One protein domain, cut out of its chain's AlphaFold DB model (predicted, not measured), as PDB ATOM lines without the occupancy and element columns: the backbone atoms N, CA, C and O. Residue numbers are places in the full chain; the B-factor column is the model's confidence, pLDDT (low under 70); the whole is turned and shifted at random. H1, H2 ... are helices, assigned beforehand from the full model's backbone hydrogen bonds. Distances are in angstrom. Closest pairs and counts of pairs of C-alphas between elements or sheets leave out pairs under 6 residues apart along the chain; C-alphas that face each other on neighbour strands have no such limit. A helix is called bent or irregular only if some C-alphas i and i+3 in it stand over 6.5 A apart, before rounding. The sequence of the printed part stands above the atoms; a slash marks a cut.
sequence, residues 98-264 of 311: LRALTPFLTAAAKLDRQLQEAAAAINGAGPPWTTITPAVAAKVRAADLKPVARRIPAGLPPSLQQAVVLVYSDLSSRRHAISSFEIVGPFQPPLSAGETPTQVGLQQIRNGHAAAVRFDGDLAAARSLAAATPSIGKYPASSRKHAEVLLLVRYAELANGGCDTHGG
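What this domain is: This is residues 98 to 264 of the 311 residues of an uncharacterized protein of Kribbella sp. VKM Ac-2575 (UniProt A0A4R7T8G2). An elongated bundle of helices has H1, H4 and H7 running along its length as a triangle, with H8 packed on H4 away from H1. The short H2 and H3 follow one another along H1, and H6 packs on the last residues of H4 at the end where the long link 183 to 196 lies. The printed part has 167 residues with eight named helices, H1 to H8 in chain order, and no named strand; its class is all helix. The whole is compact, with a radius of gyration of the C-alphas of 17.1 A, and spans 52 by 27 by 24 A.

How they stand to each other: H1, residues 98 to 125, and H4, residues 158 to 177, are the hubs, touching four helices each. H1 with residues 108 to 115 alone touches H4 at a shallow tilt of 19 degrees, the same way; the closest C-alphas, of Asp 112 and Leu 171, are 6.8 A apart. H7, residues 209 to 228, completes the bundle, helices side by side. It touches H4 opposite ways at a shallow tilt of 25 degrees, closest at the C-alphas of Asp 170 and Ala 211, 4.7 A. Its residues 219 to 227 alone touch H1, with residues 98 to 105 alone, closest at the C-alphas of Leu 98 and Ala 226, 4.5 A. H2, residues 134 to 142, forms a helical hairpin with H1, closest at the C-alphas of Ala 118 and Lys 139, 4.9 A. H3, residues 146 to 149, touches H1 at the C-alphas of Ala 107 and Val 148, 5.2 A. H5, residues 179 to 182, touches H2, its closest C-alphas, of Ala 137 and Glu 182, being 4.3 A apart. H6, residues 197 to 207, touches H4 at residues 173 to 177 alone, closest at the C-alphas of Ala 177 and Gln 204, 4.8 A. H8, residues 240 to 257, touches H4 at a shallow tilt of 32 degrees, only just short of steep, closest at the C-alphas of Ser 173 and Asn 256, 5.5 A. H8 and H1 are apart. Every O i to N i+4 pair is within hydrogen-bond range in H2, H4, H6 and H8, against 22 of 24 in H1 and 14 of 16 in H7; H3 and H5 are too short for such a pair.

Where its parts are: H1 begins at C-alpha 98, (142.184, 96.608, 104.376), and measures 39.3 A. It is irregular, C-alphas 100 and 103 being 7.1 A apart, with a kink of 25 degrees near residue 105. H4 measures 27.8 A and H7 29.7 A. H7 is irregular too, C-alphas 213 and 216 being 7.5 A apart, with a kink of 42 degrees near residue 216. H8 measures 24.9 A and ends at C-alpha 257, (150.509, 88.466, 131.728).

The domain as a whole: The two C-alphas farthest apart, those of Gly 194 and Pro 230, are 54.9 A apart. The links H5 to H6, 14 residues, and H7 to H8, 11 residues, are long. The printed part has no cut. Its mean pLDDT is 96.1, and no printed residue is under 70.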
ATOM      1  N   LEU A  98     140.721  96.662 104.428       96.56
ATOM      2  CA  LEU A  98     142.184  96.608 104.376       96.56
ATOM      3  C   LEU A  98     142.832  97.984 104.536       96.56
ATOM      4  O   LEU A  98     143.816  98.118 105.268       96.56
ATOM      5  N   ARG A  99     142.262  99.031 103.930       94.12
ATOM      6  CA  ARG A  99     142.783 100.399 104.075       94.12
ATOM      7  C   ARG A  99     142.799 100.853 105.536       94.12
ATOM      8  O   ARG A  99     143.769 101.461 105.979       94.12
ATOM      9  N   ALA A 100     141.744 100.548 106.290       94.44
ATOM     10  CA  ALA A 100     141.656 100.908 107.701       94.44
ATOM     11  C   ALA A 100     142.558 100.031 108.588       94.44
ATOM     12  O   ALA A 100     143.055 100.511 109.605       94.44
ATOM     13  N   LEU A 101     142.803  98.776 108.193       97.31
ATOM     14  CA  LEU A 101     143.648  97.832 108.935       97.31
ATOM     15  C   LEU A 101     145.138  97.892 108.599       97.31
ATOM     16  O   LEU A 101     145.953  97.386 109.367       97.31
ATOM     17  N   THR A 102     145.526  98.528 107.496       97.31
ATOM     18  CA  THR A 102     146.932  98.638 107.077       97.31
ATOM     19  C   THR A 102     147.864  99.141 108.196       97.31
ATOM     20  O   THR A 102     148.925  98.533 108.386       97.31
ATOM     21  N   PRO A 103     147.499 100.163 109.002       98.25
ATOM     22  CA  PRO A 103     148.321 100.592 110.135       98.25
ATOM     23  C   PRO A 103     148.509  99.510 111.207       98.25
ATOM     24  O   PRO A 103     149.602  99.393 111.754       98.25
ATOM     25  N   PHE A 104     147.473  98.713 111.494       98.56
ATOM     26  CA  PHE A 104     147.556  97.593 112.436       98.56
ATOM     27  C   PHE A 104     148.464  96.489 111.898       98.56
ATOM     28  O   PHE A 104     149.413  96.113 112.576       98.56
ATOM     29  N   LEU A 105     148.235  96.031 110.663       98.69
ATOM     30  CA  LEU A 105     149.015  94.949 110.049       98.69
ATOM     31  C   LEU A 105     150.507  95.306 109.960       98.69
ATOM     32  O   LEU A 105     151.374  94.476 110.222       98.69
ATOM     33  N   THR A 106     150.809  96.567 109.643       98.75
ATOM     34  CA  THR A 106     152.189  97.076 109.600       98.75
ATOM     35  C   THR A 106     152.818  97.114 110.992       98.75
ATOM     36  O   THR A 106     153.972  96.717 111.161       98.75
ATOM     37  N   ALA A 107     152.074  97.579 112.000       98.81
ATOM     38  CA  ALA A 107     152.549  97.610 113.380       98.81
ATOM     39  C   ALA A 107     152.767  96.193 113.939       98.81
ATOM     40  O   ALA A 107     153.784  95.957 114.586       98.81
ATOM     41  N   ALA A 108     151.869  95.254 113.631       98.81
ATOM     42  CA  ALA A 108     151.973  93.848 114.009       98.81
ATOM     43  C   ALA A 108     153.233  93.195 113.418       98.81
ATOM     44  O   ALA A 108     154.038  92.648 114.165       98.81
ATOM     45  N   ALA A 109     153.465  93.337 112.108       98.81
ATOM     46  CA  ALA A 109     154.672  92.820 111.453       98.81
ATOM     47  C   ALA A 109     155.964  93.459 111.995       98.81
ATOM     48  O   ALA A 109     157.010  92.819 112.087       98.81
ATOM     49  N   LYS A 110     155.921  94.747 112.365       98.75
ATOM     50  CA  LYS A 110     157.057  95.399 113.025       98.75
ATOM     51  C   LYS A 110     157.329  94.781 114.399       98.75
ATOM     52  O   LYS A 110     158.488  94.489 114.681       98.75
ATOM     53  N   LEU A 111     156.295  94.600 115.220       98.81
ATOM     54  CA  LEU A 111     156.442  94.029 116.556       98.81
ATOM     55  C   LEU A 111     156.925  92.576 116.504       98.81
ATOM     56  O   LEU A 111     157.782  92.202 117.297       98.81
ATOM     57  N   ASP A 112     156.450  91.780 115.548       98.81
ATOM     58  CA  ASP A 112     156.953  90.422 115.335       98.81
ATOM     59  C   ASP A 112     158.472  90.394 115.106       98.81
ATOM     60  O   ASP A 112     159.176  89.676 115.815       98.81
ATOM     61  N   ARG A 113     159.006  91.249 114.226       98.75
ATOM     62  CA  ARG A 113     160.465  91.360 114.039       98.75
ATOM     63  C   ARG A 113     161.191  91.742 115.329       98.75
ATOM     64  O   ARG A 113     162.223  91.160 115.641       98.75
ATOM     65  N   GLN A 114     160.636  92.665 116.117       98.81
ATOM     66  CA  GLN A 114     161.217  93.032 117.417       98.81
ATOM     67  C   GLN A 114     161.214  91.852 118.402       98.81
ATOM     68  O   GLN A 114     162.186  91.659 119.130       98.81
ATOM     69  N   LEU A 115     160.157  91.034 118.403       98.75
ATOM     70  CA  LEU A 115     160.079  89.812 119.207       98.75
ATOM     71  C   LEU A 115     161.098  88.762 118.744       98.75
ATOM     72  O   LEU A 115     161.715  88.112 119.585       98.75
ATOM     73  N   GLN A 116     161.310  88.609 117.435       98.62
ATOM     74  CA  GLN A 116     162.344  87.722 116.889       98.62
ATOM     75  C   GLN A 116     163.753  88.193 117.278       98.62
ATOM     76  O   GLN A 116     164.571  87.388 117.719       98.62
ATOM     77  N   GLU A 117     164.029  89.497 117.199       98.56
ATOM     78  CA  GLU A 117     165.302  90.072 117.650       98.56
ATOM     79  C   GLU A 117     165.532  89.889 119.156       98.56
ATOM     80  O   GLU A 117     166.657  89.607 119.580       98.56
ATOM     81  N   ALA A 118     164.488  90.055 119.972       98.62
ATOM     82  CA  ALA A 118     164.557  89.813 121.410       98.62
ATOM     83  C   ALA A 118     164.822  88.331 121.709       98.62
ATOM     84  O   ALA A 118     165.719  88.021 122.492       98.62
ATOM     85  N   ALA A 119     164.117  87.421 121.032       98.19
ATOM     86  CA  ALA A 119     164.337  85.982 121.155       98.19
ATOM     87  C   ALA A 119     165.766  85.585 120.753       98.19
ATOM     88  O   ALA A 119     166.421  84.839 121.478       98.19
ATOM     89  N   ALA A 120     166.292  86.131 119.652       98.44
ATOM     90  CA  ALA A 120     167.673  85.899 119.231       98.44
ATOM     91  C   ALA A 120     168.687  86.375 120.287       98.44
ATOM     92  O   ALA A 120     169.655  85.671 120.570       98.44
ATOM     93  N   ALA A 121     168.448  87.529 120.918       98.25
ATOM     94  CA  ALA A 121     169.311  88.039 121.982       98.25
ATOM     95  C   ALA A 121     169.253  87.185 123.261       98.25
ATOM     96  O   ALA A 121     170.294  86.923 123.863       98.25
ATOM     97  N   ILE A 122     168.065  86.713 123.653       97.75
ATOM     98  CA  ILE A 122     167.886  85.796 124.792       97.75
ATOM     99  C   ILE A 122     168.592  84.460 124.526       97.75
ATOM    100  O   ILE A 122     169.303  83.953 125.396       97.75
ATOM    101  N   ASN A 123     168.445  83.912 123.317       96.56
ATOM    102  CA  ASN A 123     169.106  82.671 122.912       96.56
ATOM    103  C   ASN A 123     170.631  82.822 122.879       96.56
ATOM    104  O   ASN A 123     171.336  81.922 123.321       96.56
ATOM    105  N   GLY A 124     171.136  83.967 122.406       96.44
ATOM    106  CA  GLY A 124     172.567  84.273 122.401       96.44
ATOM    107  C   GLY A 124     173.160  84.461 123.801       96.44
ATOM    108  O   GLY A 124     174.326  84.140 124.008       96.44
ATOM    109  N   ALA A 125     172.369  84.943 124.766       95.31
ATOM    110  CA  ALA A 125     172.775  84.981 126.172       95.31
ATOM    111  C   ALA A 125     172.819  83.574 126.795       95.31
ATOM    112  O   ALA A 125     173.705  83.295 127.599       95.31
ATOM    113  N   GLY A 126     171.890  82.705 126.381       90.12
ATOM    114  CA  GLY A 126     171.848  81.281 126.700       90.12
ATOM    115  C   GLY A 126     171.503  80.948 128.162       90.12
ATOM    116  O   GLY A 126     171.849  81.691 129.084       90.12
ATOM    117  N   PRO A 127     170.839  79.806 128.424       90.06
ATOM    118  CA  PRO A 127     170.728  79.286 129.779       90.06
ATOM    119  C   PRO A 127     172.132  78.967 130.340       90.06
ATOM    120  O   PRO A 127     173.009  78.548 129.584       90.06
ATOM    121  N   PRO A 128     172.367  79.134 131.654       90.44
ATOM    122  CA  PRO A 128     171.371  79.403 132.692       90.44
ATOM    123  C   PRO A 128     170.976  80.885 132.860       90.44
ATOM    124  O   PRO A 128     170.357  81.214 133.867       90.44
ATOM    125  N   TRP A 129     171.295  81.770 131.903       95.12
ATOM    126  CA  TRP A 129     171.036  83.217 131.959       95.12
ATOM    127  C   TRP A 129     171.502  83.838 133.279       95.12
ATOM    128  O   TRP A 129     170.763  84.559 133.943       95.12
ATOM    129  N   THR A 130     172.748  83.560 133.676       92.00
ATOM    130  CA  THR A 130     173.312  84.051 134.947       92.00
ATOM    131  C   THR A 130     173.188  85.566 135.104       92.00
ATOM    132  O   THR A 130     173.090  86.067 136.222       92.00
ATOM    133  N   THR A 131     173.183  86.316 133.999       94.75
ATOM    134  CA  THR A 131     172.938  87.758 133.985       94.75
ATOM    135  C   THR A 131     172.253  88.188 132.691       94.75
ATOM    136  O   THR A 131     172.719  87.897 131.591       94.75
ATOM    137  N   ILE A 132     171.176  88.956 132.826       97.69
ATOM    138  CA  ILE A 132     170.525  89.678 131.740       97.69
ATOM    139  C   ILE A 132     171.224  91.020 131.555       97.69
ATOM    140  O   ILE A 132     171.235  91.878 132.442       97.69
ATOM    141  N   THR A 133     171.816  91.210 130.380       98.06
ATOM    142  CA  THR A 133     172.522  92.448 130.046       98.06
ATOM    143  C   THR A 133     171.541  93.578 129.707       98.06
ATOM    144  O   THR A 133     170.421  93.317 129.249       98.06
ATOM    145  N   PRO A 134     171.960  94.854 129.827       98.44
ATOM    146  CA  PRO A 134     171.167  95.990 129.356       98.44
ATOM    147  C   PRO A 134     170.710  95.861 127.897       98.44
ATOM    148  O   PRO A 134     169.603  96.281 127.567       98.44
ATOM    149  N   ALA A 135     171.535  95.251 127.037       98.19
ATOM    150  CA  ALA A 135     171.233  95.055 125.622       98.19
ATOM    151  C   ALA A 135     170.092  94.049 125.390       98.19
ATOM    152  O   ALA A 135     169.192  94.329 124.596       98.19
ATOM    153  N   VAL A 136     170.092  92.912 126.101       98.38
ATOM    154  CA  VAL A 136     168.994  91.927 126.038       98.38
ATOM    155  C   VAL A 136     167.705  92.569 126.542       98.38
ATOM    156  O   VAL A 136     166.707  92.611 125.822       98.38
ATOM    157  N   ALA A 137     167.757  93.175 127.728       98.38
ATOM    158  CA  ALA A 137     166.600  93.804 128.349       98.38
ATOM    159  C   ALA A 137     166.002  94.936 127.492       98.38
ATOM    160  O   ALA A 137     164.782  95.084 127.409       98.38
ATOM    161  N   ALA A 138     166.839  95.724 126.809       98.56
ATOM    162  CA  ALA A 138     166.378  96.769 125.898       98.56
ATOM    163  C   ALA A 138     165.604  96.208 124.697       98.56
ATOM    164  O   ALA A 138     164.586  96.787 124.320       98.56
ATOM    165  N   LYS A 139     166.035  95.077 124.124       98.62
ATOM    166  CA  LYS A 139     165.323  94.425 123.012       98.62
ATOM    167  C   LYS A 139     163.961  93.893 123.443       98.62
ATOM    168  O   LYS A 139     162.982  94.103 122.734       98.62
ATOM    169  N   VAL A 140     163.879  93.289 124.629       98.31
ATOM    170  CA  VAL A 140     162.603  92.811 125.182       98.31
ATOM    171  C   VAL A 140     161.647  93.979 125.444       98.31
ATOM    172  O   VAL A 140     160.494  93.942 125.013       98.31
ATOM    173  N   ARG A 141     162.127  95.069 126.060       98.38
ATOM    174  CA  ARG A 141     161.318  96.283 126.274       98.38
ATOM    175  C   ARG A 141     160.877  96.948 124.968       98.38
ATOM    176  O   ARG A 141     159.778  97.491 124.913       98.38
ATOM    177  N   ALA A 142     161.706  96.907 123.923       97.94
ATOM    178  CA  ALA A 142     161.380  97.485 122.620       97.94
ATOM    179  C   ALA A 142     160.214  96.772 121.915       97.94
ATOM    180  O   ALA A 142     159.557  97.388 121.070       97.94
ATOM    181  N   ALA A 143     159.935  95.515 122.268       98.00
ATOM    182  CA  ALA A 143     158.764  94.776 121.816       98.00
ATOM    183  C   ALA A 143     157.489  95.218 122.575       98.00
ATOM    184  O   ALA A 143     156.831  94.427 123.243       98.00
ATOM    185  N   ASP A 144     157.142  96.503 122.514       97.50
ATOM    186  CA  ASP A 144     155.953  97.060 123.174       97.50
ATOM    187  C   ASP A 144     154.669  96.742 122.381       97.50
ATOM    188  O   ASP A 144     154.575  97.021 121.182       97.50
ATOM    189  N   LEU A 145     153.654  96.198 123.058       98.12
ATOM    190  CA  LEU A 145     152.337  95.893 122.485       98.12
ATOM    191  C   LEU A 145     151.477  97.146 122.268       98.12
ATOM    192  O   LEU A 145     150.656  97.189 121.343       98.12
ATOM    193  N   LYS A 146     151.669  98.195 123.081       97.62
ATOM    194  CA  LYS A 146     150.787  99.375 123.099       97.62
ATOM    195  C   LYS A 146     150.664 100.066 121.731       97.62
ATOM    196  O   LYS A 146     149.551 100.460 121.370       97.62
ATOM    197  N   PRO A 147     151.740 100.249 120.935       98.00
ATOM    198  CA  PRO A 147     151.635 100.817 119.597       98.00
ATOM    199  C   PRO A 147     150.784  99.984 118.640       98.00
ATOM    200  O   PRO A 147     150.137 100.578 117.782       98.00
ATOM    201  N   VAL A 148     150.766  98.655 118.780       98.50
ATOM    202  CA  VAL A 148     149.960  97.756 117.940       98.50
ATOM    203  C   VAL A 148     148.489  97.834 118.343       98.50
ATOM    204  O   VAL A 148     147.640  98.083 117.486       98.50
ATOM    205  N   ALA A 149     148.195  97.736 119.644       97.94
ATOM    206  CA  ALA A 149     146.835  97.816 120.185       97.94
ATOM    207  C   ALA A 149     146.092  99.082 119.729       97.94
ATOM    208  O   ALA A 149     144.963  99.013 119.242       97.94
ATOM    209  N   ARG A 150     146.755 100.247 119.795       96.88
ATOM    210  CA  ARG A 150     146.182 101.546 119.385       96.88
ATOM    211  C   ARG A 150     145.802 101.635 117.902       96.88
ATOM    212  O   ARG A 150     145.160 102.603 117.502       96.88
ATOM    213  N   ARG A 151     146.253 100.696 117.069       97.94
ATOM    214  CA  ARG A 151     145.973 100.682 115.627       97.94
ATOM    215  C   ARG A 151     144.816  99.767 115.252       97.94
ATOM    216  O   ARG A 151     144.418  99.803 114.091       97.94
ATOM    217  N   ILE A 152     144.269  98.993 116.192       97.88
ATOM    218  CA  ILE A 152     143.086  98.169 115.939       97.88
ATOM    219  C   ILE A 152     141.881  99.103 115.741       97.88
ATOM    220  O   ILE A 152     141.534  99.855 116.655       97.88
ATOM    221  N   PRO A 153     141.238  99.101 114.561       96.62
ATOM    222  CA  PRO A 153     140.079  99.943 114.324       96.62
ATOM    223  C   PRO A 153     138.856  99.418 115.084       96.62
ATOM    224  O   PRO A 153     138.623  98.214 115.189       96.62
ATOM    225  N   ALA A 154     138.040 100.343 115.583       96.44
ATOM    226  CA  ALA A 154     136.751 100.031 116.184       96.44
ATOM    227  C   ALA A 154     135.721  99.590 115.132       96.44
ATOM    228  O   ALA A 154     135.733 100.067 113.997       96.44
ATOM    229  N   GLY A 155     134.789  98.727 115.545       94.94
ATOM    230  CA  GLY A 155     133.627  98.349 114.734       94.94
ATOM    231  C   GLY A 155     133.938  97.453 113.535       94.94
ATOM    232  O   GLY A 155     133.236  97.502 112.528       94.94
ATOM    233  N   LEU A 156     134.985  96.634 113.639       96.81
ATOM    234  CA  LEU A 156     135.232  95.549 112.693       96.81
ATOM    235  C   LEU A 156     134.046  94.564 112.671       96.81
ATOM    236  O   LEU A 156     133.497  94.261 113.734       96.81
ATOM    237  N   PRO A 157     133.669  94.020 111.498       96.38
ATOM    238  CA  PRO A 157     132.759  92.881 111.427       96.38
ATOM    239  C   PRO A 157     133.295  91.693 112.246       96.38
ATOM    240  O   PRO A 157     134.515  91.528 112.310       96.38
ATOM    241  N   PRO A 158     132.435  90.839 112.833       95.81
ATOM    242  CA  PRO A 158     132.856  89.836 113.817       95.81
ATOM    243  C   PRO A 158     133.995  88.911 113.366       95.81
ATOM    244  O   PRO A 158     134.947  88.707 114.114       95.81
ATOM    245  N   SER A 159     133.948  88.397 112.132       97.12
ATOM    246  CA  SER A 159     135.002  87.526 111.589       97.12
ATOM    247  C   SER A 159     136.346  88.250 111.471       97.12
ATOM    248  O   SER A 159     137.385  87.712 111.851       97.12
ATOM    249  N   LEU A 160     136.328  89.498 110.997       97.94
ATOM    250  CA  LEU A 160     137.527  90.319 110.872       97.94
ATOM    251  C   LEU A 160     138.053  90.769 112.240       97.94
ATOM    252  O   LEU A 160     139.263  90.804 112.448       97.94
ATOM    253  N   GLN A 161     137.162  91.056 113.192       98.00
ATOM    254  CA  GLN A 161     137.531  91.348 114.575       98.00
ATOM    255  C   GLN A 161     138.231  90.151 115.224       98.00
ATOM    256  O   GLN A 161     139.266  90.331 115.857       98.00
ATOM    257  N   GLN A 162     137.711  88.937 115.028       98.38
ATOM    258  CA  GLN A 162     138.329  87.711 115.533       98.38
ATOM    259  C   GLN A 162     139.726  87.506 114.949       98.38
ATOM    260  O   GLN A 162     140.662  87.288 115.712       98.38
ATOM    261  N   ALA A 163     139.893  87.642 113.631       98.56
ATOM    262  CA  ALA A 163     141.201  87.507 112.990       98.56
ATOM    263  C   ALA A 163     142.219  88.541 113.513       98.56
ATOM    264  O   ALA A 163     143.365  88.210 113.802       98.56
ATOM    265  N   VAL A 164     141.797  89.795 113.690       98.56
ATOM    266  CA  VAL A 164     142.659  90.870 114.210       98.56
ATOM    267  C   VAL A 164     143.039  90.643 115.675       98.56
ATOM    268  O   VAL A 164     144.197  90.837 116.046       98.56
ATOM    269  N   VAL A 165     142.090  90.209 116.507       98.19
ATOM    270  CA  VAL A 165     142.348  89.889 117.919       98.19
ATOM    271  C   VAL A 165     143.224  88.646 118.058       98.19
ATOM    272  O   VAL A 165     144.067  88.629 118.949       98.19
ATOM    273  N   LEU A 166     143.096  87.655 117.173       98.44
ATOM    274  CA  LEU A 166     143.981  86.490 117.138       98.44
ATOM    275  C   LEU A 166     145.436  86.912 116.889       98.44
ATOM    276  O   LEU A 166     146.295  86.615 117.716       98.44
ATOM    277  N   VAL A 167     145.688  87.719 115.850       98.75
ATOM    278  CA  VAL A 167     147.028  88.267 115.558       98.75
ATOM    279  C   VAL A 167     147.584  89.056 116.749       98.75
ATOM    280  O   VAL A 167     148.757  88.924 117.100       98.75
ATOM    281  N   TYR A 168     146.755  89.880 117.399       98.75
ATOM    282  CA  TYR A 168     147.172  90.595 118.609       98.75
ATOM    283  C   TYR A 168     147.493  89.637 119.766       98.75
ATOM    284  O   TYR A 168     148.489  89.823 120.464       98.75
ATOM    285  N   SER A 169     146.673  88.602 119.958       98.25
ATOM    286  CA  SER A 169     146.857  87.587 120.994       98.25
ATOM    287  C   SER A 169     148.146  86.794 120.795       98.25
ATOM    288  O   SER A 169     148.802  86.483 121.786       98.25
ATOM    289  N   ASP A 170     148.546  86.503 119.554       98.56
ATOM    290  CA  ASP A 170     149.824  85.844 119.272       98.56
ATOM    291  C   ASP A 170     151.013  86.711 119.692       98.56
ATOM    292  O   ASP A 170     151.942  86.238 120.353       98.56
ATOM    293  N   LEU A 171     150.971  88.002 119.349       98.69
ATOM    294  CA  LEU A 171     151.991  88.968 119.759       98.69
ATOM    295  C   LEU A 171     152.036  89.109 121.283       98.69
ATOM    296  O   LEU A 171     153.121  89.114 121.861       98.69
ATOM    297  N   SER A 172     150.870  89.191 121.929       98.50
ATOM    298  CA  SER A 172     150.756  89.284 123.386       98.50
ATOM    299  C   SER A 172     151.348  88.052 124.069       98.50
ATOM    300  O   SER A 172     152.227  88.191 124.920       98.50
ATOM    301  N   SER A 173     150.973  86.853 123.621       98.38
ATOM    302  CA  SER A 173     151.509  85.585 124.120       98.38
ATOM    303  C   SER A 173     153.031  85.537 124.061       98.38
ATOM    304  O   SER A 173     153.697  85.322 125.075       98.38
ATOM    305  N   ARG A 174     153.607  85.841 122.898       98.44
ATOM    306  CA  ARG A 174     155.064  85.858 122.714       98.44
ATOM    307  C   ARG A 174     155.745  86.923 123.557       98.44
ATOM    308  O   ARG A 174     156.825  86.681 124.086       98.44
ATOM    309  N   ARG A 175     155.135  88.101 123.679       98.38
ATOM    310  CA  ARG A 175     155.709  89.203 124.444       98.38
ATOM    311  C   ARG A 175     155.762  88.897 125.939       98.38
ATOM    312  O   ARG A 175     156.771  89.200 126.577       98.38
ATOM    313  N   HIS A 176     154.706  88.312 126.493       97.88
ATOM    314  CA  HIS A 176     154.673  87.936 127.906       97.88
ATOM    315  C   HIS A 176     155.508  86.682 128.203       97.88
ATOM    316  O   HIS A 176     156.087  86.591 129.280       97.88
ATOM    317  N   ALA A 177     155.677  85.778 127.233       97.81
ATOM    318  CA  ALA A 177     156.601  84.643 127.327       97.81
ATOM    319  C   ALA A 177     158.072  85.049 127.547       97.81
ATOM    320  O   ALA A 177     158.864  84.254 128.042       97.81
ATOM    321  N   ILE A 178     158.449  86.281 127.192       97.56
ATOM    322  CA  ILE A 178     159.817  86.794 127.365       97.56
ATOM    323  C   ILE A 178     159.916  87.950 128.371       97.56
ATOM    324  O   ILE A 178     160.982  88.547 128.496       97.56
ATOM    325  N   SER A 179     158.847  88.295 129.097       96.38
ATOM    326  CA  SER A 179     158.819  89.509 129.936       96.38
ATOM    327  C   SER A 179     159.791  89.483 131.119       96.38
ATOM    328  O   SER A 179     160.336  90.520 131.494       96.38
ATOM    329  N   SER A 180     160.102  88.310 131.675       94.94
ATOM    330  CA  SER A 180     161.080  88.196 132.770       94.94
ATOM    331  C   SER A 180     162.503  88.600 132.359       94.94
ATOM    332  O   SER A 180     163.328  88.902 133.217       94.94
ATOM    333  N   PHE A 181     162.793  88.677 131.056       97.12
ATOM    334  CA  PHE A 181     164.084  89.109 130.516       97.12
ATOM    335  C   PHE A 181     164.206  90.640 130.382       97.12
ATOM    336  O   PHE A 181     165.183  91.142 129.826       97.12
ATOM    337  N   GLU A 182     163.233  91.413 130.872       96.25
ATOM    338  CA  GLU A 182     163.269  92.884 130.862       96.25
ATOM    339  C   GLU A 182     164.100  93.497 131.990       96.25
ATOM    340  O   GLU A 182     164.420  94.687 131.935       96.25
ATOM    341  N   ILE A 183     164.418  92.722 133.025       94.94
ATOM    342  CA  ILE A 183     165.101  93.211 134.222       94.94
ATOM    343  C   ILE A 183     166.597  92.942 134.072       94.94
ATOM    344  O   ILE A 183     167.015  91.814 133.832       94.94
ATOM    345  N   VAL A 184     167.407  93.997 134.177       95.81
ATOM    346  CA  VAL A 184     168.873  93.900 134.110       95.81
ATOM    347  C   VAL A 184     169.404  93.317 135.416       95.81
ATOM    348  O   VAL A 184     168.988  93.749 136.489       95.81
ATOM    349  N   GLY A 185     170.369  92.404 135.319       95.38
ATOM    350  CA  GLY A 185     170.984  91.749 136.474       95.38
ATOM    351  C   GLY A 185     170.756  90.239 136.474       95.38
ATOM    352  O   GLY A 185     170.501  89.666 135.413       95.38
ATOM    353  N   PRO A 186     170.889  89.567 137.628       93.75
ATOM    354  CA  PRO A 186     170.642  88.134 137.730       93.75
ATOM    355  C   PRO A 186     169.235  87.771 137.250       93.75
ATOM    356  O   PRO A 186     168.262  88.419 137.634       93.75
ATOM    357  N   PHE A 187     169.114  86.728 136.426       94.19
ATOM    358  CA  PHE A 187     167.801  86.240 136.014       94.19
ATOM    359  C   PHE A 187     167.100  85.564 137.198       94.19
ATOM    360  O   PHE A 187     167.505  84.491 137.650       94.19
ATOM    361  N   GLN A 188     166.062  86.219 137.716       90.19
ATOM    362  CA  GLN A 188     165.313  85.796 138.900       90.19
ATOM    363  C   GLN A 188     163.804  85.895 138.623       90.19
ATOM    364  O   GLN A 188     163.159  86.843 139.074       90.19
ATOM    365  N   PRO A 189     163.228  84.967 137.836       88.62
ATOM    366  CA  PRO A 189     161.780  84.895 137.685       88.62
ATOM    367  C   PRO A 189     161.135  84.456 139.015       88.62
ATOM    368  O   PRO A 189     161.829  83.894 139.866       88.62
ATOM    369  N   PRO A 190     159.822  84.670 139.208       85.50
ATOM    370  CA  PRO A 190     159.090  84.044 140.307       85.50
ATOM    371  C   PRO A 190     159.290  82.521 140.284       85.50
ATOM    372  O   PRO A 190     159.179  81.904 139.225       85.50
ATOM    373  N   LEU A 191     159.623  81.923 141.433       88.31
ATOM    374  CA  LEU A 191     159.897  80.487 141.562       88.31
ATOM    375  C   LEU A 191     158.903  79.835 142.523       88.31
ATOM    376  O   LEU A 191     158.670  80.349 143.621       88.31
ATOM    377  N   SER A 192     158.405  78.660 142.153       89.56
ATOM    378  CA  SER A 192     157.749  77.731 143.073       89.56
ATOM    379  C   SER A 192     158.779  76.837 143.772       89.56
ATOM    380  O   SER A 192     159.945  76.743 143.375       89.56
ATOM    381  N   ALA A 193     158.355  76.148 144.834       89.19
ATOM    382  CA  ALA A 193     159.227  75.240 145.574       89.19
ATOM    383  C   ALA A 193     159.815  74.147 144.660       89.19
ATOM    384  O   ALA A 193     159.079  73.373 144.051       89.19
ATOM    385  N   GLY A 194     161.149  74.069 144.603       90.44
ATOM    386  CA  GLY A 194     161.880  73.074 143.810       90.44
ATOM    387  C   GLY A 194     162.172  73.475 142.360       90.44
ATOM    388  O   GLY A 194     162.832  72.709 141.660       90.44
ATOM    389  N   GLU A 195     161.738  74.654 141.910       93.75
ATOM    390  CA  GLU A 195     162.055  75.163 140.572       93.75
ATOM    391  C   GLU A 195     163.392  75.917 140.543       93.75
ATOM    392  O   GLU A 195     163.775  76.606 141.489       93.75
ATOM    393  N   THR A 196     164.099  75.822 139.418       94.25
ATOM    394  CA  THR A 196     165.281  76.649 139.131       94.25
ATOM    395  C   THR A 196     164.925  77.797 138.180       94.25
ATOM    396  O   THR A 196     164.069  77.617 137.308       94.25
ATOM    397  N   PRO A 197     165.631  78.948 138.242       93.69
ATOM    398  CA  PRO A 197     165.460  80.032 137.273       93.69
ATOM    399  C   PRO A 197     165.531  79.554 135.823       93.69
ATOM    400  O   PRO A 197     164.708  79.935 135.001       93.69
ATOM    401  N   THR A 198     166.470  78.663 135.505       94.50
ATOM    402  CA  THR A 198     166.623  78.127 134.149       94.50
ATOM    403  C   THR A 198     165.406  77.321 133.692       94.50
ATOM    404  O   THR A 198     164.972  77.491 132.554       94.50
ATOM    405  N   GLN A 199     164.832  76.474 134.555       95.06
ATOM    406  CA  GLN A 199     163.616  75.717 134.226       95.06
ATOM    407  C   GLN A 199     162.433  76.652 133.968       95.06
ATOM    408  O   GLN A 199     161.769  76.507 132.941       95.06
ATOM    409  N   VAL A 200     162.221  77.638 134.845       94.19
ATOM    410  CA  VAL A 200     161.138  78.619 134.686       94.19
ATOM    411  C   VAL A 200     161.340  79.444 133.416       94.19
ATOM    412  O   VAL A 200     160.427  79.526 132.602       94.19
ATOM    413  N   GLY A 201     162.543  79.967 133.164       94.56
ATOM    414  CA  GLY A 201     162.834  80.736 131.948       94.56
ATOM    415  C   GLY A 201     162.615  79.935 130.660       94.56
ATOM    416  O   GLY A 201     162.009  80.434 129.713       94.56
ATOM    417  N   LEU A 202     163.031  78.663 130.629       95.94
ATOM    418  CA  LEU A 202     162.756  77.774 129.494       95.94
ATOM    419  C   LEU A 202     161.253  77.524 129.315       95.94
ATOM    420  O   LEU A 202     160.776  77.497 128.179       95.94
ATOM    421  N   GLN A 203     160.507  77.350 130.407       95.19
ATOM    422  CA  GLN A 203     159.059  77.170 130.353       95.19
ATOM    423  C   GLN A 203     158.349  78.428 129.835       95.19
ATOM    424  O   GLN A 203     157.516  78.324 128.936       95.19
ATOM    425  N   GLN A 204     158.716  79.609 130.337       95.12
ATOM    426  CA  GLN A 204     158.168  80.886 129.876       95.12
ATOM    427  C   GLN A 204     158.380  81.062 128.367       95.12
ATOM    428  O   GLN A 204     157.417  81.281 127.637       95.12
ATOM    429  N   ILE A 205     159.603  80.845 127.864       95.50
ATOM    430  CA  ILE A 205     159.904  80.946 126.424       95.50
ATOM    431  C   ILE A 205     159.063  79.953 125.605       95.50
ATOM    432  O   ILE A 205     158.547  80.307 124.540       95.50
ATOM    433  N   ARG A 206     158.888  78.716 126.093       96.56
ATOM    434  CA  ARG A 206     158.067  77.693 125.418       96.56
ATOM    435  C   ARG A 206     156.612  78.122 125.259       96.56
ATOM    436  O   ARG A 206     156.024  77.812 124.223       96.56
ATOM    437  N   ASN A 207     156.047  78.858 126.215       96.81
ATOM    438  CA  ASN A 207     154.657  79.316 126.140       96.81
ATOM    439  C   ASN A 207     154.400  80.170 124.881       96.81
ATOM    440  O   ASN A 207     153.347  80.060 124.258       96.81
ATOM    441  N   GLY A 208     155.377  80.969 124.440       96.75
ATOM    442  CA  GLY A 208     155.255  81.797 123.233       96.75
ATOM    443  C   GLY A 208     155.421  81.043 121.906       96.75
ATOM    444  O   GLY A 208     155.138  81.603 120.846       96.75
ATOM    445  N   HIS A 209     155.880  79.786 121.924       96.69
ATOM    446  CA  HIS A 209     156.310  79.077 120.717       96.69
ATOM    447  C   HIS A 209     155.176  78.847 119.710       96.69
ATOM    448  O   HIS A 209     155.321  79.173 118.534       96.69
ATOM    449  N   ALA A 210     154.028  78.334 120.163       96.00
ATOM    450  CA  ALA A 210     152.904  78.038 119.271       96.00
ATOM    451  C   ALA A 210     152.380  79.300 118.562       96.00
ATOM    452  O   ALA A 210     152.099  79.268 117.367       96.00
ATOM    453  N   ALA A 211     152.308  80.424 119.279       97.75
ATOM    454  CA  ALA A 211     151.945  81.717 118.707       97.75
ATOM    455  C   ALA A 211     152.975  82.205 117.674       97.75
ATOM    456  O   ALA A 211     152.601  82.762 116.646       97.75
ATOM    457  N   ALA A 212     154.270  81.972 117.906       98.06
ATOM    458  CA  ALA A 212     155.314  82.327 116.945       98.06
ATOM    459  C   ALA A 212     155.189  81.537 115.635       98.06
ATOM    460  O   ALA A 212     155.311  82.124 114.566       98.06
ATOM    461  N   VAL A 213     154.893  80.236 115.716       98.00
ATOM    462  CA  VAL A 213     154.741  79.363 114.538       98.00
ATOM    463  C   VAL A 213     153.561  79.779 113.655       98.00
ATOM    464  O   VAL A 213     153.652  79.685 112.434       98.00
ATOM    465  N   ARG A 214     152.451  80.233 114.245       97.19
ATOM    466  CA  ARG A 214     151.240  80.585 113.483       97.19
ATOM    467  C   ARG A 214     151.218  82.016 112.956       97.19
ATOM    468  O   ARG A 214     150.493  82.277 111.999       97.19
ATOM    469  N   PHE A 215     151.994  82.920 113.560       98.50
ATOM    470  CA  PHE A 215     151.847  84.366 113.378       98.50
ATOM    471  C   PHE A 215     151.773  84.806 111.909       98.50
ATOM    472  O   PHE A 215     150.873  85.561 111.545       98.50
ATOM    473  N   ASP A 216     152.678  84.324 111.055       98.69
ATOM    474  CA  ASP A 216     152.696  84.710 109.638       98.69
ATOM    475  C   ASP A 216     151.423  84.267 108.904       98.69
ATOM    476  O   ASP A 216     150.863  85.026 108.105       98.69
ATOM    477  N   GLY A 217     150.931  83.065 109.214       98.56
ATOM    478  CA  GLY A 217     149.678  82.535 108.684       98.56
ATOM    479  C   GLY A 217     148.470  83.347 109.148       98.56
ATOM    480  O   GLY A 217     147.651  83.754 108.321       98.56
ATOM    481  N   ASP A 218     148.394  83.657 110.442       98.56
ATOM    482  CA  ASP A 218     147.290  84.423 111.028       98.56
ATOM    483  C   ASP A 218     147.284  85.882 110.527       98.56
ATOM    484  O   ASP A 218     146.228  86.434 110.192       98.56
ATOM    485  N   LEU A 219     148.460  86.498 110.360       98.75
ATOM    486  CA  LEU A 219     148.605  87.835 109.779       98.75
ATOM    487  C   LEU A 219     148.190  87.865 108.299       98.75
ATOM    488  O   LEU A 219     147.505  88.799 107.863       98.75
ATOM    489  N   ALA A 220     148.587  86.855 107.519       98.69
ATOM    490  CA  ALA A 220     148.192  86.719 106.119       98.69
ATOM    491  C   ALA A 220     146.677  86.491 105.980       98.69
ATOM    492  O   ALA A 220     146.032  87.144 105.152       98.69
ATOM    493  N   ALA A 221     146.096  85.644 106.834       98.56
ATOM    494  CA  ALA A 221     144.658  85.401 106.883       98.56
ATOM    495  C   ALA A 221     143.880  86.682 107.228       98.56
ATOM    496  O   ALA A 221     142.924  87.027 106.528       98.56
ATOM    497  N   ALA A 222     144.328  87.445 108.233       98.44
ATOM    498  CA  ALA A 222     143.725  88.727 108.591       98.44
ATOM    499  C   ALA A 222     143.794  89.742 107.436       98.44
ATOM    500  O   ALA A 222     142.807  90.427 107.156       98.44
ATOM    501  N   ARG A 223     144.927  89.816 106.722       98.62
ATOM    502  CA  ARG A 223     145.075  90.670 105.529       98.62
ATOM    503  C   ARG A 223     144.113  90.255 104.413       98.62
ATOM    504  O   ARG A 223     143.443  91.123 103.855       98.62
ATOM    505  N   SER A 224     144.035  88.962 104.100       98.19
ATOM    506  CA  SER A 224     143.146  88.433 103.057       98.19
ATOM    507  C   SER A 224     141.678  88.715 103.381       98.19
ATOM    508  O   SER A 224     140.936  89.240 102.549       98.19
ATOM    509  N   LEU A 225     141.268  88.463 104.626       98.06
ATOM    510  CA  LEU A 225     139.910  88.748 105.081       98.06
ATOM    511  C   LEU A 225     139.599  90.249 105.021       98.06
ATOM    512  O   LEU A 225     138.518  90.637 104.581       98.06
ATOM    513  N   ALA A 226     140.549  91.109 105.401       97.56
ATOM    514  CA  ALA A 226     140.385  92.557 105.311       97.56
ATOM    515  C   ALA A 226     140.231  93.054 103.864       97.56
ATOM    516  O   ALA A 226     139.494  94.012 103.631       97.56
ATOM    517  N   ALA A 227     140.913  92.421 102.903       97.06
ATOM    518  CA  ALA A 227     140.795  92.741 101.481       97.06
ATOM    519  C   ALA A 227     139.409  92.374 100.925       97.06
ATOM    520  O   ALA A 227     138.843  93.141 100.153       97.06
ATOM    521  N   ALA A 228     138.848  91.247 101.372       96.38
ATOM    522  CA  ALA A 228     137.516  90.783 100.981       96.38
ATOM    523  C   ALA A 228     136.362  91.480 101.730       96.38
ATOM    524  O   ALA A 228     135.205  91.378 101.328       96.38
ATOM    525  N   THR A 229     136.653  92.171 102.834       96.75
ATOM    526  CA  THR A 229     135.635  92.837 103.656       96.75
ATOM    527  C   THR A 229     135.353  94.250 103.128       96.75
ATOM    528  O   THR A 229     136.307  95.008 102.922       96.75
ATOM    529  N   PRO A 230     134.076  94.661 102.973       94.81
ATOM    530  CA  PRO A 230     133.722  96.037 102.628       94.81
ATOM    531  C   PRO A 230     134.318  97.069 103.591       94.81
ATOM    532  O   PRO A 230     134.634  96.770 104.744       94.81
ATOM    533  N   SER A 231     134.456  98.314 103.137       92.69
ATOM    534  CA  SER A 231     134.995  99.394 103.961       92.69
ATOM    535  C   SER A 231     134.228  99.550 105.273       92.69
ATOM    536  O   SER A 231     133.004  99.674 105.275       92.69
ATOM    537  N   ILE A 232     134.966  99.617 106.377       90.94
ATOM    538  CA  ILE A 232     134.394  99.854 107.700       90.94
ATOM    539  C   ILE A 232     134.084 101.338 107.914       90.94
ATOM    540  O   ILE A 232     134.837 102.220 107.487       90.94
ATOM    541  N   GLY A 233     132.970 101.607 108.593       86.56
ATOM    542  CA  GLY A 233     132.591 102.954 109.006       86.56
ATOM    543  C   GLY A 233     133.545 103.520 110.062       86.56
ATOM    544  O   GLY A 233     134.196 102.785 110.804       86.56
ATOM    545  N   LYS A 234     133.619 104.851 110.149       89.81
ATOM    546  CA  LYS A 234     134.292 105.521 111.268       89.81
ATOM    547  C   LYS A 234     133.319 105.631 112.436       89.81
ATOM    548  O   LYS A 234     132.215 106.138 112.267       89.81
ATOM    549  N   TYR A 235     133.756 105.212 113.617       93.75
ATOM    550  CA  TYR A 235     132.986 105.346 114.850       93.75
ATOM    551  C   TYR A 235     133.537 106.486 115.714       93.75
ATOM    552  O   TYR A 235     134.766 106.612 115.817       93.75
ATOM    553  N   PRO A 236     132.673 107.286 116.373       95.19
ATOM    554  CA  PRO A 236     133.111 108.289 117.340       95.19
ATOM    555  C   PRO A 236     133.985 107.660 118.426       95.19
ATOM    556  O   PRO A 236     133.696 106.551 118.880       95.19
ATOM    557  N   ALA A 237     135.020 108.372 118.877       94.75
ATOM    558  CA  ALA A 237     135.938 107.878 119.909       94.75
ATOM    559  C   ALA A 237     135.210 107.501 121.215       94.75
ATOM    560  O   ALA A 237     135.589 106.540 121.872       94.75
ATOM    561  N   SER A 238     134.119 108.199 121.542       96.31
ATOM    562  CA  SER A 238     133.254 107.938 122.699       96.31
ATOM    563  C   SER A 238     132.315 106.739 122.541       96.31
ATOM    564  O   SER A 238     131.542 106.444 123.447       96.31
ATOM    565  N   SER A 239     132.322 106.046 121.399       97.00
ATOM    566  CA  SER A 239     131.432 104.904 121.177       97.00
ATOM    567  C   SER A 239     131.917 103.649 121.902       97.00
ATOM    568  O   SER A 239     133.121 103.397 122.012       97.00
ATOM    569  N   ARG A 240     130.968 102.795 122.311       96.12
ATOM    570  CA  ARG A 240     131.264 101.473 122.893       96.12
ATOM    571  C   ARG A 240     132.112 100.594 121.972       96.12
ATOM    572  O   ARG A 240     132.832  99.744 122.467       96.12
ATOM    573  N   LYS A 241     132.108 100.827 120.654       96.69
ATOM    574  CA  LYS A 241     132.956 100.088 119.707       96.69
ATOM    575  C   LYS A 241     134.452 100.291 119.944       96.69
ATOM    576  O   LYS A 241     135.215  99.357 119.726       96.69
ATOM    577  N   HIS A 242     134.870 101.466 120.417       96.94
ATOM    578  CA  HIS A 242     136.258 101.678 120.847       96.94
ATOM    579  C   HIS A 242     136.537 100.998 122.190       96.94
ATOM    580  O   HIS A 242     137.558 100.329 122.325       96.94
ATOM    581  N   ALA A 243     135.611 101.092 123.150       97.31
ATOM    582  CA  ALA A 243     135.730 100.386 124.428       97.31
ATOM    583  C   ALA A 243     135.830  98.862 124.252       97.31
ATOM    584  O   ALA A 243     136.666  98.230 124.883       97.31
ATOM    585  N   GLU A 244     135.028  98.275 123.362       97.69
ATOM    586  CA  GLU A 244     135.030  96.839 123.055       97.69
ATOM    587  C   GLU A 244     136.387  96.366 122.525       97.69
ATOM    588  O   GLU A 244     136.878  95.327 122.953       97.69
ATOM    589  N   VAL A 245     137.042  97.139 121.651       97.50
ATOM    590  CA  VAL A 245     138.407  96.818 121.196       97.50
ATOM    591  C   VAL A 245     139.393  96.823 122.363       97.50
ATOM    592  O   VAL A 245     140.191  95.896 122.491       97.50
ATOM    593  N   LEU A 246     139.325  97.832 123.233       97.44
ATOM    594  CA  LEU A 246     140.200  97.922 124.404       97.44
ATOM    595  C   LEU A 246     139.942  96.796 125.412       97.44
ATOM    596  O   LEU A 246     140.896  96.274 125.980       97.44
ATOM    597  N   LEU A 247     138.686  96.381 125.593       98.12
ATOM    598  CA  LEU A 247     138.323  95.222 126.411       98.12
ATOM    599  C   LEU A 247     138.950  93.937 125.862       98.12
ATOM    600  O   LEU A 247     139.547  93.184 126.624       98.12
ATOM    601  N   LEU A 248     138.868  93.706 124.547       97.94
ATOM    602  CA  LEU A 248     139.469  92.532 123.897       97.94
ATOM    603  C   LEU A 248     140.995  92.522 124.026       97.94
ATOM    604  O   LEU A 248     141.580  91.491 124.356       97.94
ATOM    605  N   VAL A 249     141.631  93.676 123.812       97.69
ATOM    606  CA  VAL A 249     143.075  93.861 124.013       97.69
ATOM    607  C   VAL A 249     143.464  93.565 125.458       97.69
ATOM    608  O   VAL A 249     144.361  92.760 125.699       97.69
ATOM    609  N   ARG A 250     142.767  94.172 126.425       96.62
ATOM    610  CA  ARG A 250     143.069  94.004 127.850       96.62
ATOM    611  C   ARG A 250     142.839  92.569 128.314       96.62
ATOM    612  O   ARG A 250     143.605  92.073 129.132       96.62
ATOM    613  N   TYR A 251     141.824  91.900 127.772       96.75
ATOM    614  CA  TYR A 251     141.570  90.487 128.027       96.75
ATOM    615  C   TYR A 251     142.713  89.608 127.509       96.75
ATOM    616  O   TYR A 251     143.186  88.745 128.241       96.75
ATOM    617  N   ALA A 252     143.206  89.855 126.288       96.62
ATOM    618  CA  ALA A 252     144.351  89.131 125.730       96.62
ATOM    619  C   ALA A 252     145.631  89.334 126.554       96.62
ATOM    620  O   ALA A 252     146.358  88.373 126.802       96.62
ATOM    621  N   GLU A 253     145.887  90.568 126.997       95.81
ATOM    622  CA  GLU A 253     147.032  90.894 127.853       95.81
ATOM    623  C   GLU A 253     146.934  90.223 129.220       95.81
ATOM    624  O   GLU A 253     147.901  89.618 129.664       95.81
ATOM    625  N   LEU A 254     145.775  90.275 129.884       94.75
ATOM    626  CA  LEU A 254     145.602  89.618 131.182       94.75
ATOM    627  C   LEU A 254     145.676  88.096 131.082       94.75
ATOM    628  O   LEU A 254     146.264  87.469 131.953       94.75
ATOM    629  N   ALA A 255     145.159  87.503 130.006       94.69
ATOM    630  CA  ALA A 255     145.282  86.065 129.777       94.69
ATOM    631  C   ALA A 255     146.740  85.604 129.591       94.69
ATOM    632  O   ALA A 255     147.025  84.422 129.757       94.69
ATOM    633  N   ASN A 256     147.643  86.515 129.214       95.62
ATOM    634  CA  ASN A 256     149.047  86.208 128.955       95.62
ATOM    635  C   ASN A 256     150.019  86.769 130.001       95.62
ATOM    636  O   ASN A 256     151.143  86.285 130.063       95.62
ATOM    637  N   GLY A 257     149.639  87.789 130.765       91.81
ATOM    638  CA  GLY A 257     150.509  88.466 131.728       91.81
ATOM    639  C   GLY A 257     149.865  88.801 133.073       91.81
ATOM    640  O   GLY A 257     150.490  89.507 133.860       91.81
ATOM    641  N   GLY A 258     148.623  88.379 133.323       88.19
ATOM    642  CA  GLY A 258     147.965  88.483 134.633       88.19
ATOM    643  C   GLY A 258     148.232  87.250 135.499       88.19
ATOM    644  O   GLY A 258     148.608  86.208 134.968       88.19
ATOM    645  N   CYS A 259     148.029  87.343 136.815       84.12
ATOM    646  CA  CYS A 259     148.127  86.199 137.743       84.12
ATOM    647  C   CYS A 259     149.409  85.331 137.600       84.12
ATOM    648  O   CYS A 259     149.312  84.104 137.586       84.12
ATOM    649  N   ASP A 260     150.587  85.938 137.419       79.19
ATOM    650  CA  ASP A 260     151.867  85.238 137.166       79.19
ATOM    651  C   ASP A 260     151.901  84.366 135.889       79.19
ATOM    652  O   ASP A 260     152.754  83.490 135.721       79.19
ATOM    653  N   THR A 261     150.994  84.609 134.937       86.88
ATOM    654  CA  THR A 261     151.065  83.999 133.602       86.88
ATOM    655  C   THR A 261     152.167  84.641 132.757       86.88
ATOM    656  O   THR A 261     152.464  85.832 132.856       86.88
ATOM    657  N   HIS A 262     152.795  83.827 131.906       92.88
ATOM    658  CA  HIS A 262     153.911  84.226 131.047       92.88
ATOM    659  C   HIS A 262     153.696  83.718 129.620       92.88
ATOM    660  O   HIS A 262     154.388  82.815 129.147       92.88
ATOM    661  N   GLY A 263     152.702  84.280 128.943       94.25
ATOM    662  CA  GLY A 263     152.309  83.906 127.590       94.25
ATOM    663  C   GLY A 263     151.521  82.598 127.507       94.25
ATOM    664  O   GLY A 263     151.091  82.030 128.509       94.25
ATOM    665  N   GLY A 264     151.357  82.093 126.284       93.12
ATOM    666  CA  GLY A 264     150.720  80.804 125.989       93.12
ATOM    667  C   GLY A 264     149.225  80.866 125.692       93.12
ATOM    668  O   GLY A 264     148.712  79.979 125.008       93.12
TER     669      GLY A 264